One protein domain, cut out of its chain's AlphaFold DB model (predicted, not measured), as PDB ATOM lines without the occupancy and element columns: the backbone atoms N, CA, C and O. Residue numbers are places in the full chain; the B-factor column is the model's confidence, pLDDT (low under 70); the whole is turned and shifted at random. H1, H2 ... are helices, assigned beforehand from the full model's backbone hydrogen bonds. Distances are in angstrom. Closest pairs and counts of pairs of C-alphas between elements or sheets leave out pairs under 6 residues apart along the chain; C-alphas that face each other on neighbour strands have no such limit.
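AT A GLANCE: This is residues 377 to 498 of the 498 residues of the protein "Hypothetical protein" of Rotaria sp. Silwood1 (UniProt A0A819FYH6). A body of six helices is gathered round the short helix H6: the hairpin of H1 and H2 crosses H6 on one side, H4 runs alongside it, H5 packs crosswise on H4, and short H3 makes a corner with H4. From the end of H6, the longest helix, H7, turns off at a corner and runs away from the body as an arm, with residues 493 to 498 sticking out at its tip. The printed part has 122 residues with seven named helices, H1 to H7 in order, and no named strand; its class is all helix. It is compact, with a radius of gyration of the C-alphas of 15.1 A, and spans 49 by 33 by 30 A.

HOW THE PARTS SIT: H1, residues 377 to 392, and H2, residues 398 to 412, form a helical hairpin; they touch, closest at the C-alphas of Ile 386 and Ala 405, 6.4 A, at a shallow tilt of 34 degrees, only just short of steep, and run opposite ways. H3, residues 418 to 424, and H4, residues 426 to 443, touch only at the corner, closest at the C-alphas of Ile 422 and Phe 429, 5.2 A. H5, residues 451 to 459, touches H4 at a steep tilt of 60 degrees, opposite ways, with the C-alphas of Val 438 and Val 451 closest at 6.2 A. H6, residues 466 to 474, touches H4 at a shallow tilt of 14 degrees, the same way; the C-alphas of Ser 426 and Ile 466 are closest at 7.5 A. H1 touches H6 with residues 383 to 390 alone, about perpendicular at 81 degrees, closest at the C-alphas of Ser 387 and Leu 474, 4.6 A. H7, residues 477 to 496, and H6 touch only at the corner, closest at the C-alphas of His 472 and Leu 480, 6.1 A. H2 and H7 are apart. In H1, H2, H3, H5 and H7 every O i to N i+4 pair is within hydrogen-bond range; in H4 13 of 14 are, in H6 3 of 5.

IN THESE COORDINATES: H1 begins at C-alpha 377, (-49.311, 41.116, -16.214), and is 23.2 A long. H2 measures 20.9 A and H4 25.6 A. H6 begins at C-alpha 466, (-48.977, 54.818, -31.292). H7, 28.8 A long, ends at C-alpha 496, (-16.223, 43.952, -17.983).

THE WHOLE: The C-alphas of Lys 417 and Lys 498, the two farthest apart, are 49.7 A from each other. The printed part has no cut, and no link is long. The mean pLDDT of the printed part is 89.9, with residues 497 to 498 under 70.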
ATOM      1  N   ARG A 377     -49.670  42.515 -15.914       92.44
ATOM      2  CA  ARG A 377     -49.311  41.116 -16.214       92.44
ATOM      3  C   ARG A 377     -50.370  40.390 -17.042       92.44
ATOM      4  O   ARG A 377     -50.049  39.791 -18.055       92.44
ATOM      5  N   PHE A 378     -51.642  40.513 -16.668       92.81
ATOM      6  CA  PHE A 378     -52.740  39.900 -17.422       92.81
ATOM      7  C   PHE A 378     -52.868  40.483 -18.835       92.81
ATOM      8  O   PHE A 378     -53.216  39.768 -19.770       92.81
ATOM      9  N   GLU A 379     -52.595  41.780 -18.998       95.56
ATOM     10  CA  GLU A 379     -52.537  42.390 -20.328       95.56
ATOM     11  C   GLU A 379     -51.360  41.860 -21.152       95.56
ATOM     12  O   GLU A 379     -51.463  41.750 -22.367       95.56
ATOM     13  N   HIS A 380     -50.255  41.503 -20.497       95.00
ATOM     14  CA  HIS A 380     -49.067  40.967 -21.163       95.00
ATOM     15  C   HIS A 380     -49.344  39.623 -21.785       95.00
ATOM     16  O   HIS A 380     -49.219  39.478 -22.992       95.00
ATOM     17  N   GLU A 381     -49.926  38.724 -20.997       94.00
ATOM     18  CA  GLU A 381     -50.387  37.430 -21.486       94.00
ATOM     19  C   GLU A 381     -51.374  37.564 -22.661       94.00
ATOM     20  O   GLU A 381     -51.419  36.716 -23.551       94.00
ATOM     21  N   ASN A 382     -52.200  38.617 -22.676       94.62
ATOM     22  CA  ASN A 382     -53.094  38.885 -23.800       94.62
ATOM     23  C   ASN A 382     -52.334  39.356 -25.045       94.62
ATOM     24  O   ASN A 382     -52.646  38.892 -26.141       94.62
ATOM     25  N   ILE A 383     -51.354  40.248 -24.893       95.12
ATOM     26  CA  ILE A 383     -50.498  40.686 -26.001       95.12
ATOM     27  C   ILE A 383     -49.705  39.516 -26.570       95.12
ATOM     28  O   ILE A 383     -49.687  39.365 -27.789       95.12
ATOM     29  N   ASP A 384     -49.130  38.660 -25.728       93.56
ATOM     30  CA  ASP A 384     -48.366  37.493 -26.174       93.56
ATOM     31  C   ASP A 384     -49.241  36.555 -27.005       93.56
ATOM     32  O   ASP A 384     -48.863  36.155 -28.106       93.56
ATOM     33  N   ARG A 385     -50.478  36.296 -26.558       94.88
ATOM     34  CA  ARG A 385     -51.461  35.536 -27.350       94.88
ATOM     35  C   ARG A 385     -51.764  36.199 -28.691       94.88
ATOM     36  O   ARG A 385     -51.887  35.504 -29.698       94.88
ATOM     37  N   ILE A 386     -51.913  37.525 -28.732       94.38
ATOM     38  CA  ILE A 386     -52.149  38.248 -29.992       94.38
ATOM     39  C   ILE A 386     -50.922  38.143 -30.907       94.38
ATOM     40  O   ILE A 386     -51.088  37.915 -32.106       94.38
ATOM     41  N   SER A 387     -49.715  38.263 -30.356       93.06
ATOM     42  CA  SER A 387     -48.450  38.117 -31.078       93.06
ATOM     43  C   SER A 387     -48.307  36.717 -31.679       93.06
ATOM     44  O   SER A 387     -48.089  36.571 -32.882       93.06
ATOM     45  N   GLU A 388     -48.570  35.667 -30.895       92.25
ATOM     46  CA  GLU A 388     -48.617  34.281 -31.374       92.25
ATOM     47  C   GLU A 388     -49.645  34.082 -32.491       92.25
ATOM     48  O   GLU A 388     -49.364  33.412 -33.489       92.25
ATOM     49  N   MET A 389     -50.833  34.682 -32.362       93.00
ATOM     50  CA  MET A 389     -51.836  34.655 -33.423       93.00
ATOM     51  C   MET A 389     -51.316  35.344 -34.684       93.00
ATOM     52  O   MET A 389     -51.482  34.799 -35.770       93.00
ATOM     53  N   CYS A 390     -50.657  36.498 -34.571       91.12
ATOM     54  CA  CYS A 390     -50.097  37.204 -35.723       91.12
ATOM     55  C   CYS A 390     -49.047  36.360 -36.456       91.12
ATOM     56  O   CYS A 390     -49.107  36.280 -37.682       91.12
ATOM     57  N   LYS A 391     -48.189  35.630 -35.726       88.75
ATOM     58  CA  LYS A 391     -47.210  34.695 -36.316       88.75
ATOM     59  C   LYS A 391     -47.861  33.617 -37.189       88.75
ATOM     60  O   LYS A 391     -47.303  33.222 -38.210       88.75
ATOM     61  N   GLN A 392     -49.063  33.160 -36.829       87.25
ATOM     62  CA  GLN A 392     -49.826  32.185 -37.623       87.25
ATOM     63  C   GLN A 392     -50.390  32.778 -38.926       87.25
ATOM     64  O   GLN A 392     -50.714  32.026 -39.843       87.25
ATOM     65  N   TYR A 393     -50.487  34.108 -39.028       85.69
ATOM     66  CA  TYR A 393     -50.985  34.839 -40.197       85.69
ATOM     67  C   TYR A 393     -49.890  35.654 -40.910       85.69
ATOM     68  O   TYR A 393     -50.205  36.628 -41.597       85.69
ATOM     69  N   ASN A 394     -48.620  35.248 -40.800       76.62
ATOM     70  CA  ASN A 394     -47.466  35.943 -41.398       76.62
ATOM     71  C   ASN A 394     -47.533  36.118 -42.930       76.62
ATOM     72  O   ASN A 394     -46.808  36.941 -43.483       76.62
ATOM     73  N   ASP A 395     -48.420  35.394 -43.619       80.19
ATOM     74  CA  ASP A 395     -48.666  35.552 -45.058       80.19
ATOM     75  C   ASP A 395     -49.503  36.803 -45.405       80.19
ATOM     76  O   ASP A 395     -49.632  37.173 -46.578       80.19
ATOM     77  N   LEU A 396     -50.119  37.462 -44.413       83.69
ATOM     78  CA  LEU A 396     -50.886  38.685 -44.636       83.69
ATOM     79  C   LEU A 396     -49.964  39.882 -44.931       83.69
ATOM     80  O   LEU A 396     -48.918  40.039 -44.304       83.69
ATOM     81  N   PRO A 397     -50.385  40.810 -45.813       87.06
ATOM     82  CA  PRO A 397     -49.743  42.113 -45.931       87.06
ATOM     83  C   PRO A 397     -49.666  42.817 -44.574       87.06
ATOM     84  O   PRO A 397     -50.637  42.801 -43.814       87.06
ATOM     85  N   HIS A 398     -48.548  43.493 -44.315       81.56
ATOM     86  CA  HIS A 398     -48.236  44.065 -43.006       81.56
ATOM     87  C   HIS A 398     -49.331  45.002 -42.457       81.56
ATOM     88  O   HIS A 398     -49.710  44.891 -41.294       81.56
ATOM     89  N   ASP A 399     -49.933  45.843 -43.305       83.75
ATOM     90  CA  ASP A 399     -51.027  46.741 -42.897       83.75
ATOM     91  C   ASP A 399     -52.289  45.982 -42.456       83.75
ATOM     92  O   ASP A 399     -52.999  46.403 -41.542       83.75
ATOM     93  N   LYS A 400     -52.571  44.828 -43.077       89.06
ATOM     94  CA  LYS A 400     -53.703  43.972 -42.689       89.06
ATOM     95  C   LYS A 400     -53.420  43.224 -41.392       89.06
ATOM     96  O   LYS A 400     -54.341  43.029 -40.604       89.06
ATOM     97  N   LEU A 401     -52.168  42.821 -41.179       91.12
ATOM     98  CA  LEU A 401     -51.740  42.169 -39.945       91.12
ATOM     99  C   LEU A 401     -51.823  43.137 -38.758       91.12
ATOM    100  O   LEU A 401     -52.356  42.774 -37.714       91.12
ATOM    101  N   LEU A 402     -51.401  44.392 -38.949       91.06
ATOM    102  CA  LEU A 402     -51.566  45.450 -37.951       91.06
ATOM    103  C   LEU A 402     -53.035  45.705 -37.628       91.06
ATOM    104  O   LEU A 402     -53.403  45.730 -36.456       91.06
ATOM    105  N   TYR A 403     -53.882  45.856 -38.650       92.50
ATOM    106  CA  TYR A 403     -55.317  46.045 -38.441       92.50
ATOM    107  C   TYR A 403     -55.920  44.901 -37.614       92.50
ATOM    108  O   TYR A 403     -56.621  45.150 -36.635       92.50
ATOM    109  N   PHE A 404     -55.586  43.652 -37.960       93.56
ATOM    110  CA  PHE A 404     -56.011  42.468 -37.215       93.56
ATOM    111  C   PHE A 404     -55.538  42.496 -35.755       93.56
ATOM    112  O   PHE A 404     -56.344  42.285 -34.847       93.56
ATOM    113  N   ALA A 405     -54.256  42.782 -35.516       93.88
ATOM    114  CA  ALA A 405     -53.681  42.826 -34.175       93.88
ATOM    115  C   ALA A 405     -54.347  43.905 -33.306       93.88
ATOM    116  O   ALA A 405     -54.752  43.633 -32.176       93.88
ATOM    117  N   MET A 406     -54.534  45.106 -33.858       94.88
ATOM    118  CA  MET A 406     -55.190  46.219 -33.170       94.88
ATOM    119  C   MET A 406     -56.665  45.928 -32.878       94.88
ATOM    120  O   MET A 406     -57.153  46.234 -31.791       94.88
ATOM    121  N   GLU A 407     -57.388  45.302 -33.810       94.50
ATOM    122  CA  GLU A 407     -58.769  44.869 -33.583       94.50
ATOM    123  C   GLU A 407     -58.848  43.821 -32.459       94.50
ATOM    124  O   GLU A 407     -59.721  43.890 -31.590       94.50
ATOM    125  N   LYS A 408     -57.916  42.860 -32.424       94.88
ATOM    126  CA  LYS A 408     -57.843  41.868 -31.343       94.88
ATOM    127  C   LYS A 408     -57.512  42.498 -30.000       94.88
ATOM    128  O   LYS A 408     -58.180  42.160 -29.020       94.88
ATOM    129  N   LEU A 409     -56.566  43.434 -29.960       94.94
ATOM    130  CA  LEU A 409     -56.213  44.170 -28.751       94.94
ATOM    131  C   LEU A 409     -57.439  44.887 -28.176       94.94
ATOM    132  O   LEU A 409     -57.828  44.619 -27.042       94.94
ATOM    133  N   ARG A 410     -58.122  45.706 -28.984       94.69
ATOM    134  CA  ARG A 410     -59.324  46.454 -28.562       94.69
ATOM    135  C   ARG A 410     -60.428  45.549 -28.004       94.69
ATOM    136  O   ARG A 410     -61.114  45.922 -27.057       94.69
ATOM    137  N   ASN A 411     -60.576  44.346 -28.558       93.12
ATOM    138  CA  ASN A 411     -61.614  43.397 -28.153       93.12
ATOM    139  C   ASN A 411     -61.266  42.554 -26.914       93.12
ATOM    140  O   ASN A 411     -62.177  42.053 -26.255       93.12
ATOM    141  N   THR A 412     -59.981  42.341 -26.617       92.94
ATOM    142  CA  THR A 412     -59.535  41.391 -25.574       92.94
ATOM    143  C   THR A 412     -58.786  42.036 -24.411       92.94
ATOM    144  O   THR A 412     -58.586  41.381 -23.388       92.94
ATOM    145  N   CYS A 413     -58.429  43.315 -24.536       92.75
ATOM    146  CA  CYS A 413     -57.697  44.083 -23.537       92.75
ATOM    147  C   CYS A 413     -58.335  44.006 -22.141       92.75
ATOM    148  O   CYS A 413     -59.549  44.175 -21.969       92.75
ATOM    149  N   VAL A 414     -57.505  43.823 -21.110       92.50
ATOM    150  CA  VAL A 414     -57.969  43.730 -19.714       92.50
ATOM    151  C   VAL A 414     -58.557  45.038 -19.189       92.50
ATOM    152  O   VAL A 414     -59.342  45.004 -18.238       92.50
ATOM    153  N   TYR A 415     -58.200  46.166 -19.813       93.19
ATOM    154  CA  TYR A 415     -58.691  47.507 -19.495       93.19
ATOM    155  C   TYR A 415     -60.068  47.802 -20.107       93.19
ATOM    156  O   TYR A 415     -60.670  48.838 -19.808       93.19
ATOM    157  N   GLY A 416     -60.597  46.906 -20.949       90.12
ATOM    158  CA  GLY A 416     -61.907  47.053 -21.578       90.12
ATOM    159  C   GLY A 416     -62.034  48.383 -22.320       90.12
ATOM    160  O   GLY A 416     -61.189  48.729 -23.136       90.12
ATOM    161  N   LYS A 417     -63.066  49.172 -22.000       89.25
ATOM    162  CA  LYS A 417     -63.335  50.463 -22.664       89.25
ATOM    163  C   LYS A 417     -62.221  51.502 -22.487       89.25
ATOM    164  O   LYS A 417     -62.155  52.442 -23.271       89.25
ATOM    165  N   ASN A 418     -61.357  51.345 -21.482       93.00
ATOM    166  CA  ASN A 418     -60.269  52.286 -21.231       93.00
ATOM    167  C   ASN A 418     -59.118  52.159 -22.241       93.00
ATOM    168  O   ASN A 418     -58.305  53.077 -22.318       93.00
ATOM    169  N   ILE A 419     -59.057  51.081 -23.037       94.56
ATOM    170  CA  ILE A 419     -57.984  50.903 -24.025       94.56
ATOM    171  C   ILE A 419     -57.966  52.016 -25.074       94.56
ATOM    172  O   ILE A 419     -56.902  52.547 -25.355       94.56
ATOM    173  N   GLU A 420     -59.120  52.459 -25.580       92.75
ATOM    174  CA  GLU A 420     -59.156  53.548 -26.571       92.75
ATOM    175  C   GLU A 420     -58.605  54.849 -25.982       92.75
ATOM    176  O   GLU A 420     -57.793  55.521 -26.605       92.75
ATOM    177  N   ARG A 421     -58.940  55.154 -24.722       92.75
ATOM    178  CA  ARG A 421     -58.398  56.330 -24.024       92.75
ATOM    179  C   ARG A 421     -56.876  56.257 -23.882       92.75
ATOM    180  O   ARG A 421     -56.218  57.289 -23.973       92.75
ATOM    181  N   ILE A 422     -56.323  55.063 -23.648       94.44
ATOM    182  CA  ILE A 422     -54.870  54.841 -23.605       94.44
ATOM    183  C   ILE A 422     -54.265  55.061 -24.998       94.44
ATOM    184  O   ILE A 422     -53.244  55.728 -25.110       94.44
ATOM    185  N   LEU A 423     -54.897  54.549 -26.057       93.62
ATOM    186  CA  LEU A 423     -54.398  54.646 -27.434       93.62
ATOM    187  C   LEU A 423     -54.549  56.045 -28.055       93.62
ATOM    188  O   LEU A 423     -53.804  56.385 -28.968       93.62
ATOM    189  N   GLU A 424     -55.488  56.861 -27.581       91.88
ATOM    190  CA  GLU A 424     -55.714  58.230 -28.069       91.88
ATOM    191  C   GLU A 424     -54.873  59.280 -27.326       91.88
ATOM    192  O   GLU A 424     -54.697  60.397 -27.815       91.88
ATOM    193  N   ASN A 425     -54.342  58.945 -26.146       92.19
ATOM    194  CA  ASN A 425     -53.571  59.861 -25.311       92.19
ATOM    195  C   ASN A 425     -52.111  59.410 -25.209       92.19
ATOM    196  O   ASN A 425     -51.797  58.433 -24.534       92.19
ATOM    197  N   SER A 426     -51.203  60.179 -25.814       90.25
ATOM    198  CA  SER A 426     -49.774  59.859 -25.842       90.25
ATOM    199  C   SER A 426     -49.154  59.686 -24.456       90.25
ATOM    200  O   SER A 426     -48.352  58.784 -24.274       90.25
ATOM    201  N   GLU A 427     -49.519  60.510 -23.471       91.31
ATOM    202  CA  GLU A 427     -48.939  60.420 -22.123       91.31
ATOM    203  C   GLU A 427     -49.411  59.151 -21.395       91.31
ATOM    204  O   GLU A 427     -48.607  58.475 -20.758       91.31
ATOM    205  N   LEU A 428     -50.685  58.767 -21.542       92.88
ATOM    206  CA  LEU A 428     -51.185  57.489 -21.011       92.88
ATOM    207  C   LEU A 428     -50.563  56.291 -21.722       92.88
ATOM    208  O   LEU A 428     -50.243  55.288 -21.082       92.88
ATOM    209  N   PHE A 429     -50.386  56.399 -23.037       94.69
ATOM    210  CA  PHE A 429     -49.741  55.365 -23.822       94.69
ATOM    211  C   PHE A 429     -48.305  55.111 -23.360       94.69
ATOM    212  O   PHE A 429     -47.904  53.955 -23.282       94.69
ATOM    213  N   GLU A 430     -47.539  56.143 -22.994       93.44
ATOM    214  CA  GLU A 430     -46.176  55.944 -22.486       93.44
ATOM    215  C   GLU A 430     -46.153  55.135 -21.173       93.44
ATOM    216  O   GLU A 430     -45.237  54.337 -20.986       93.44
ATOM    217  N   HIS A 431     -47.167  55.245 -20.302       94.94
ATOM    218  CA  HIS A 431     -47.295  54.360 -19.131       94.94
ATOM    219  C   HIS A 431     -47.596  52.911 -19.536       94.94
ATOM    220  O   HIS A 431     -46.973  51.986 -19.019       94.94
ATOM    221  N   TYR A 432     -48.513  52.708 -20.486       95.94
ATOM    222  CA  TYR A 432     -48.838  51.379 -21.010       95.94
ATOM    223  C   TYR A 432     -47.627  50.711 -21.669       95.94
ATOM    224  O   TYR A 432     -47.338  49.544 -21.405       95.94
ATOM    225  N   PHE A 433     -46.908  51.465 -22.503       95.94
ATOM    226  CA  PHE A 433     -45.718  51.026 -23.221       95.94
ATOM    227  C   PHE A 433     -44.566  50.706 -22.264       95.94
ATOM    228  O   PHE A 433     -43.909  49.680 -22.429       95.94
ATOM    229  N   TYR A 434     -44.367  51.533 -21.231       96.00
ATOM    230  CA  TYR A 434     -43.400  51.276 -20.166       96.00
ATOM    231  C   TYR A 434     -43.642  49.918 -19.504       96.00
ATOM    232  O   TYR A 434     -42.735  49.091 -19.464       96.00
ATOM    233  N   ASP A 435     -44.879  49.638 -19.083       96.50
ATOM    234  CA  ASP A 435     -45.218  48.365 -18.441       96.50
ATOM    235  C   ASP A 435     -44.951  47.159 -19.340       96.50
ATOM    236  O   ASP A 435     -44.546  46.109 -18.847       96.50
ATOM    237  N   ARG A 436     -45.165  47.289 -20.659       95.38
ATOM    238  CA  ARG A 436     -44.827  46.213 -21.607       95.38
ATOM    239  C   ARG A 436     -43.333  45.925 -21.578       95.38
ATOM    240  O   ARG A 436     -42.936  44.770 -21.503       95.38
ATOM    241  N   LEU A 437     -42.508  46.971 -21.607       95.50
ATOM    242  CA  LEU A 437     -41.055  46.828 -21.573       95.50
ATOM    243  C   LEU A 437     -40.558  46.245 -20.252       95.50
ATOM    244  O   LEU A 437     -39.690  45.380 -20.287       95.50
ATOM    245  N   VAL A 438     -41.111  46.682 -19.114       93.75
ATOM    246  CA  VAL A 438     -40.787  46.106 -17.796       93.75
ATOM    247  C   VAL A 438     -40.988  44.592 -17.819       93.75
ATOM    248  O   VAL A 438     -40.107  43.851 -17.393       93.75
ATOM    249  N   LEU A 439     -42.129  44.135 -18.339       93.75
ATOM    250  CA  LEU A 439     -42.488  42.718 -18.358       93.75
ATOM    251  C   LEU A 439     -41.621  41.916 -19.333       93.75
ATOM    252  O   LEU A 439     -41.112  40.872 -18.945       93.75
ATOM    253  N   VAL A 440     -41.357  42.436 -20.537       93.44
ATOM    254  CA  VAL A 440     -40.434  41.790 -21.490       93.44
ATOM    255  C   VAL A 440     -39.025  41.658 -20.903       93.44
ATOM    256  O   VAL A 440     -38.394  40.614 -21.032       93.44
ATOM    257  N   LEU A 441     -38.511  42.700 -20.245       91.19
ATOM    258  CA  LEU A 441     -37.181  42.650 -19.630       91.19
ATOM    259  C   LEU A 441     -37.125  41.657 -18.462       91.19
ATOM    260  O   LEU A 441     -36.130  40.943 -18.332       91.19
ATOM    261  N   ASP A 442     -38.183  41.572 -17.649       89.31
ATOM    262  CA  ASP A 442     -38.289  40.588 -16.564       89.31
ATOM    263  C   ASP A 442     -38.337  39.146 -17.102       89.31
ATOM    264  O   ASP A 442     -37.602  38.287 -16.614       89.31
ATOM    265  N   GLU A 443     -39.106  38.890 -18.169       89.44
ATOM    266  CA  GLU A 443     -39.176  37.587 -18.852       89.44
ATOM    267  C   GLU A 443     -37.824  37.142 -19.416       89.44
ATOM    268  O   GLU A 443     -37.444  35.975 -19.293       89.44
ATOM    269  N   LEU A 444     -37.074  38.083 -19.994       88.44
ATOM    270  CA  LEU A 444     -35.725  37.848 -20.506       88.44
ATOM    271  C   LEU A 444     -34.656  37.814 -19.403       88.44
ATOM    272  O   LEU A 444     -33.501  37.498 -19.689       88.44
ATOM    273  N   GLN A 445     -35.018  38.116 -18.151       87.25
ATOM    274  CA  GLN A 445     -34.100  38.238 -17.013       87.25
ATOM    275  C   GLN A 445     -32.984  39.271 -17.251       87.25
ATOM    276  O   GLN A 445     -31.829  39.082 -16.857       87.25
ATOM    277  N   ILE A 446     -33.329  40.373 -17.918       86.19
ATOM    278  CA  ILE A 446     -32.426  41.483 -18.217       86.19
ATOM    279  C   ILE A 446     -32.605  42.564 -17.146       86.19
ATOM    280  O   ILE A 446     -33.549  43.347 -17.185       86.19
ATOM    281  N   ASP A 447     -31.660  42.643 -16.209       77.81
ATOM    282  CA  ASP A 447     -31.734  43.588 -15.082       77.81
ATOM    283  C   ASP A 447     -30.863  44.847 -15.242       77.81
ATOM    284  O   ASP A 447     -31.039  45.816 -14.504       77.81
ATOM    285  N   HIS A 448     -29.902  44.847 -16.172       78.56
ATOM    286  CA  HIS A 448     -28.927  45.939 -16.324       78.56
ATOM    287  C   HIS A 448     -29.404  47.051 -17.267       78.56
ATOM    288  O   HIS A 448     -28.954  48.196 -17.170       78.56
ATOM    289  N   LEU A 449     -30.324  46.733 -18.180       85.88
ATOM    290  CA  LEU A 449     -30.895  47.702 -19.107       85.88
ATOM    291  C   LEU A 449     -32.011  48.499 -18.428       85.88
ATOM    292  O   LEU A 449     -33.000  47.953 -17.949       85.88
ATOM    293  N   SER A 450     -31.871  49.824 -18.435       88.62
ATOM    294  CA  SER A 450     -32.929  50.718 -17.967       88.62
ATOM    295  C   SER A 450     -34.135  50.670 -18.911       88.62
ATOM    296  O   SER A 450     -33.994  50.893 -20.114       88.62
ATOM    297  N   VAL A 451     -35.335  50.479 -18.356       91.75
ATOM    298  CA  VAL A 451     -36.599  50.507 -19.114       91.75
ATOM    299  C   VAL A 451     -36.760  51.833 -19.864       91.75
ATOM    300  O   VAL A 451     -37.101  51.839 -21.041       91.75
ATOM    301  N   LEU A 452     -36.428  52.958 -19.222       91.44
ATOM    302  CA  LEU A 452     -36.489  54.291 -19.833       91.44
ATOM    303  C   LEU A 452     -35.526  54.441 -21.015       91.44
ATOM    304  O   LEU A 452     -35.851  55.107 -21.998       91.44
ATOM    305  N   PHE A 453     -34.347  53.816 -20.943       90.38
ATOM    306  CA  PHE A 453     -33.412  53.789 -22.068       90.38
ATOM    307  C   PHE A 453     -34.010  53.024 -23.253       90.38
ATOM    308  O   PHE A 453     -34.018  53.542 -24.368       90.38
ATOM    309  N   VAL A 454     -34.555  51.829 -23.007       91.56
ATOM    310  CA  VAL A 454     -35.192  51.008 -24.046       91.56
ATOM    311  C   VAL A 454     -36.399  51.725 -24.645       91.56
ATOM    312  O   VAL A 454     -36.539  51.794 -25.865       91.56
ATOM    313  N   GLN A 455     -37.239  52.326 -23.804       92.62
ATOM    314  CA  GLN A 455     -38.367  53.133 -24.243       92.62
ATOM    315  C   GLN A 455     -37.896  54.264 -25.150       92.62
ATOM    316  O   GLN A 455     -38.367  54.363 -26.277       92.62
ATOM    317  N   SER A 456     -36.913  55.056 -24.710       90.25
ATOM    318  CA  SER A 456     -36.359  56.147 -25.511       90.25
ATOM    319  C   SER A 456     -35.755  55.661 -26.826       90.25
ATOM    320  O   SER A 456     -35.834  56.387 -27.812       90.25
ATOM    321  N   LEU A 457     -35.142  54.475 -26.865       88.50
ATOM    322  CA  LEU A 457     -34.600  53.894 -28.091       88.50
ATOM    323  C   LEU A 457     -35.725  53.621 -29.099       88.50
ATOM    324  O   LEU A 457     -35.654  54.084 -30.239       88.50
ATOM    325  N   LEU A 458     -36.775  52.927 -28.657       89.19
ATOM    326  CA  LEU A 458     -37.894  52.499 -29.500       89.19
ATOM    327  C   LEU A 458     -38.834  53.652 -29.883       89.19
ATOM    328  O   LEU A 458     -39.465  53.608 -30.936       89.19
ATOM    329  N   THR A 459     -38.913  54.707 -29.070       86.19
ATOM    330  CA  THR A 459     -39.803  55.858 -29.308       86.19
ATOM    331  C   THR A 459     -39.081  57.118 -29.792       86.19
ATOM    332  O   THR A 459     -39.728  58.141 -30.012       86.19
ATOM    333  N   SER A 460     -37.763  57.052 -30.023       82.56
ATOM    334  CA  SER A 460     -36.928  58.192 -30.447       82.56
ATOM    335  C   SER A 460     -37.373  58.861 -31.751       82.56
ATOM    336  O   SER A 460     -37.077  60.037 -31.967       82.56
ATOM    337  N   ASN A 461     -38.070  58.138 -32.631       82.19
ATOM    338  CA  ASN A 461     -38.590  58.691 -33.874       82.19
ATOM    339  C   ASN A 461     -39.954  59.373 -33.635       82.19
ATOM    340  O   ASN A 461     -40.955  58.679 -33.445       82.19
ATOM    341  N   PRO A 462     -40.036  60.717 -33.721       75.62
ATOM    342  CA  PRO A 462     -41.262  61.460 -33.428       75.62
ATOM    343  C   PRO A 462     -42.372  61.249 -34.468       75.62
ATOM    344  O   PRO A 462     -43.510  61.637 -34.226       75.62
ATOM    345  N   ASN A 463     -42.057  60.651 -35.623       83.00
ATOM    346  CA  ASN A 463     -43.035  60.381 -36.677       83.00
ATOM    347  C   ASN A 463     -43.777  59.049 -36.487       83.00
ATOM    348  O   ASN A 463     -44.679  58.755 -37.268       83.00
ATOM    349  N   LEU A 464     -43.389  58.231 -35.502       84.50
ATOM    350  CA  LEU A 464     -44.070  56.968 -35.223       84.50
ATOM    351  C   LEU A 464     -45.413  57.228 -34.545       84.50
ATOM    352  O   LEU A 464     -45.487  57.891 -33.507       84.50
ATOM    353  N   THR A 465     -46.471  56.656 -35.113       89.94
ATOM    354  CA  THR A 465     -47.779  56.632 -34.459       89.94
ATOM    355  C   THR A 465     -47.769  55.674 -33.264       89.94
ATOM    356  O   THR A 465     -46.876  54.838 -33.114       89.94
ATOM    357  N   ILE A 466     -48.783  55.767 -32.401       91.00
ATOM    358  CA  ILE A 466     -48.977  54.818 -31.292       91.00
ATOM    359  C   ILE A 466     -49.108  53.378 -31.811       91.00
ATOM    360  O   ILE A 466     -48.506  52.461 -31.254       91.00
ATOM    361  N   GLU A 467     -49.826  53.185 -32.920       90.94
ATOM    362  CA  GLU A 467     -49.970  51.872 -33.553       90.94
ATOM    363  C   GLU A 467     -48.626  51.359 -34.094       90.94
ATOM    364  O   GLU A 467     -48.321  50.177 -33.944       90.94
ATOM    365  N   ASP A 468     -47.779  52.239 -34.645       89.75
ATOM    366  CA  ASP A 468     -46.430  51.854 -35.074       89.75
ATOM    367  C   ASP A 468     -45.549  51.423 -33.901       89.75
ATOM    368  O   ASP A 468     -44.843  50.424 -34.013       89.75
ATOM    369  N   LYS A 469     -45.620  52.128 -32.765       92.06
ATOM    370  CA  LYS A 469     -44.895  51.744 -31.545       92.06
ATOM    371  C   LYS A 469     -45.350  50.368 -31.039       92.06
ATOM    372  O   LYS A 469     -44.518  49.552 -30.655       92.06
ATOM    373  N   LEU A 470     -46.652  50.070 -31.083       93.12
ATOM    374  CA  LEU A 470     -47.194  48.775 -30.648       93.12
ATOM    375  C   LEU A 470     -46.770  47.591 -31.522       93.12
ATOM    376  O   LEU A 470     -46.782  46.455 -31.040       93.12
ATOM    377  N   LYS A 471     -46.344  47.823 -32.772       92.25
ATOM    378  CA  LYS A 471     -45.835  46.750 -33.643       92.25
ATOM    379  C   LYS A 471     -44.694  45.979 -32.998       92.25
ATOM    380  O   LYS A 471     -44.616  44.777 -33.220       92.25
ATOM    381  N   HIS A 472     -43.859  46.635 -32.190       92.25
ATOM    382  CA  HIS A 472     -42.761  45.982 -31.477       92.25
ATOM    383  C   HIS A 472     -43.228  44.820 -30.595       92.25
ATOM    384  O   HIS A 472     -42.518  43.831 -30.492       92.25
ATOM    385  N   PHE A 473     -44.421  44.906 -30.004       94.12
ATOM    386  CA  PHE A 473     -44.950  43.842 -29.149       94.12
ATOM    387  C   PHE A 473     -45.903  42.898 -29.884       94.12
ATOM    388  O   PHE A 473     -45.941  41.709 -29.594       94.12
ATOM    389  N   LEU A 474     -46.688  43.421 -30.830       93.00
ATOM    390  CA  LEU A 474     -47.759  42.659 -31.480       93.00
ATOM    391  C   LEU A 474     -47.302  41.869 -32.709       93.00
ATOM    392  O   LEU A 474     -47.929  40.872 -33.050       93.00
ATOM    393  N   ILE A 475     -46.278  42.346 -33.422       91.31
ATOM    394  CA  ILE A 475     -45.850  41.764 -34.704       91.31
ATOM    395  C   ILE A 475     -44.360  41.437 -34.678       91.31
ATOM    396  O   ILE A 475     -43.981  40.320 -35.008       91.31
ATOM    397  N   TYR A 476     -43.531  42.393 -34.260       90.81
ATOM    398  CA  TYR A 476     -42.070  42.303 -34.282       90.81
ATOM    399  C   TYR A 476     -41.472  41.875 -32.936       90.81
ATOM    400  O   TYR A 476     -40.431  42.381 -32.512       90.81
ATOM    401  N   TYR A 477     -42.182  41.010 -32.213       91.44
ATOM    402  CA  TYR A 477     -41.802  40.622 -30.856       91.44
ATOM    403  C   TYR A 477     -40.481  39.842 -30.828       91.44
ATOM    404  O   TYR A 477     -39.648  40.070 -29.953       91.44
ATOM    405  N   ASP A 478     -40.246  38.979 -31.819       90.75
ATOM    406  CA  ASP A 478     -39.003  38.205 -31.904       90.75
ATOM    407  C   ASP A 478     -37.810  39.121 -32.217       90.75
ATOM    408  O   ASP A 478     -36.767  39.025 -31.570       90.75
ATOM    409  N   GLU A 479     -37.980  40.084 -33.127       92.19
ATOM    410  CA  GLU A 479     -36.960  41.089 -33.432       92.19
ATOM    411  C   GLU A 479     -36.678  42.001 -32.233       92.19
ATOM    412  O   GLU A 479     -35.529  42.392 -32.005       92.19
ATOM    413  N   LEU A 480     -37.704  42.337 -31.443       93.19
ATOM    414  CA  LEU A 480     -37.531  43.075 -30.195       93.19
ATOM    415  C   LEU A 480     -36.671  42.277 -29.206       93.19
ATOM    416  O   LEU A 480     -35.718  42.829 -28.660       93.19
ATOM    417  N   ILE A 481     -36.965  40.990 -28.997       93.25
ATOM    418  CA  ILE A 481     -36.177  40.125 -28.107       93.25
ATOM    419  C   ILE A 481     -34.716  40.056 -28.564       93.25
ATOM    420  O   ILE A 481     -33.804  40.209 -27.748       93.25
ATOM    421  N   GLU A 482     -34.471  39.842 -29.859       93.19
ATOM    422  CA  GLU A 482     -33.115  39.806 -30.411       93.19
ATOM    423  C   GLU A 482     -32.371  41.124 -30.169       93.19
ATOM    424  O   GLU A 482     -31.223  41.118 -29.716       93.19
ATOM    425  N   LEU A 483     -33.040  42.257 -30.403       92.06
ATOM    426  CA  LEU A 483     -32.482  43.583 -30.166       92.06
ATOM    427  C   LEU A 483     -32.090  43.774 -28.694       92.06
ATOM    428  O   LEU A 483     -30.974  44.207 -28.410       92.06
ATOM    429  N   LEU A 484     -32.979  43.437 -27.755       92.94
ATOM    430  CA  LEU A 484     -32.730  43.606 -26.319       92.94
ATOM    431  C   LEU A 484     -31.581  42.722 -25.824       92.94
ATOM    432  O   LEU A 484     -30.720  43.205 -25.089       92.94
ATOM    433  N   ASN A 485     -31.505  41.473 -26.289       91.00
ATOM    434  CA  ASN A 485     -30.393  40.576 -25.971       91.00
ATOM    435  C   ASN A 485     -29.049  41.113 -26.484       91.00
ATOM    436  O   ASN A 485     -28.042  41.042 -25.779       91.00
ATOM    437  N   LEU A 486     -29.015  41.689 -27.692       90.56
ATOM    438  CA  LEU A 486     -27.801  42.314 -28.226       90.56
ATOM    439  C   LEU A 486     -27.343  43.496 -27.365       90.56
ATOM    440  O   LEU A 486     -26.144  43.634 -27.108       90.56
ATOM    441  N   PHE A 487     -28.275  44.330 -26.898       89.25
ATOM    442  CA  PHE A 487     -27.949  45.430 -25.992       89.25
ATOM    443  C   PHE A 487     -27.464  44.941 -24.625       89.25
ATOM    444  O   PHE A 487     -26.499  45.506 -24.115       89.25
ATOM    445  N   ASP A 488     -28.071  43.897 -24.056       87.94
ATOM    446  CA  ASP A 488     -27.637  43.329 -22.773       87.94
ATOM    447  C   ASP A 488     -26.205  42.783 -22.868       87.94
ATOM    448  O   ASP A 488     -25.337  43.157 -22.077       87.94
ATOM    449  N   ILE A 489     -25.911  41.991 -23.907       88.00
ATOM    450  CA  ILE A 489     -24.556  41.483 -24.177       88.00
ATOM    451  C   ILE A 489     -23.571  42.644 -24.345       88.00
ATOM    452  O   ILE A 489     -22.497  42.643 -23.743       88.00
ATOM    453  N   GLY A 490     -23.930  43.647 -25.152       86.31
ATOM    454  CA  GLY A 490     -23.087  44.817 -25.382       86.31
ATOM    455  C   GLY A 490     -22.786  45.587 -24.096       86.31
ATOM    456  O   GLY A 490     -21.647  46.000 -23.882       86.31
ATOM    457  N   PHE A 491     -23.778  45.747 -23.218       83.75
ATOM    458  CA  PHE A 491     -23.613  46.447 -21.950       83.75
ATOM    459  C   PHE A 491     -22.695  45.684 -20.991       83.75
ATOM    460  O   PHE A 491     -21.757  46.276 -20.456       83.75
ATOM    461  N   ARG A 492     -22.883  44.364 -20.854       83.44
ATOM    462  CA  ARG A 492     -22.009  43.504 -20.035       83.44
ATOM    463  C   ARG A 492     -20.553  43.561 -20.498       83.44
ATOM    464  O   ARG A 492     -19.661  43.720 -19.674       83.44
ATOM    465  N   LEU A 493     -20.310  43.535 -21.811       86.06
ATOM    466  CA  LEU A 493     -18.957  43.661 -22.371       86.06
ATOM    467  C   LEU A 493     -18.303  45.016 -22.058       86.06
ATOM    468  O   LEU A 493     -17.091  45.084 -21.858       86.06
ATOM    469  N   ILE A 494     -19.081  46.103 -22.019       83.94
ATOM    470  CA  ILE A 494     -18.575  47.434 -21.649       83.94
ATOM    471  C   ILE A 494     -18.255  47.503 -20.154       83.94
ATOM    472  O   ILE A 494     -17.279  48.152 -19.779       83.94
ATOM    473  N   GLU A 495     -19.068  46.875 -19.302       77.50
ATOM    474  CA  GLU A 495     -18.810  46.819 -17.860       77.50
ATOM    475  C   GLU A 495     -17.594  45.956 -17.518       77.50
ATOM    476  O   GLU A 495     -16.785  46.383 -16.707       77.50
ATOM    477  N   GLU A 496     -17.405  44.809 -18.175       75.38
ATOM    478  CA  GLU A 496     -16.223  43.952 -17.983       75.38
ATOM    479  C   GLU A 496     -14.913  44.596 -18.471       75.38
ATOM    480  O   GLU A 496     -13.828  44.227 -18.023       75.38
ATOM    481  N   ALA A 497     -14.998  45.546 -19.406       68.56
ATOM    482  CA  ALA A 497     -13.846  46.279 -19.927       68.56
ATOM    483  C   ALA A 497     -13.428  47.484 -19.058       68.56
ATOM    484  O   ALA A 497     -12.392  48.096 -19.341       68.56
ATOM    485  N   LYS A 498     -14.229  47.848 -18.048       58.00
ATOM    486  CA  LYS A 498     -13.932  48.897 -17.061       58.00
ATOM    487  C   LYS A 498     -13.347  48.293 -15.793       58.00
ATOM    488  O   LYS A 498     -12.463  48.967 -15.216       58.00
TER     489      LYS A 498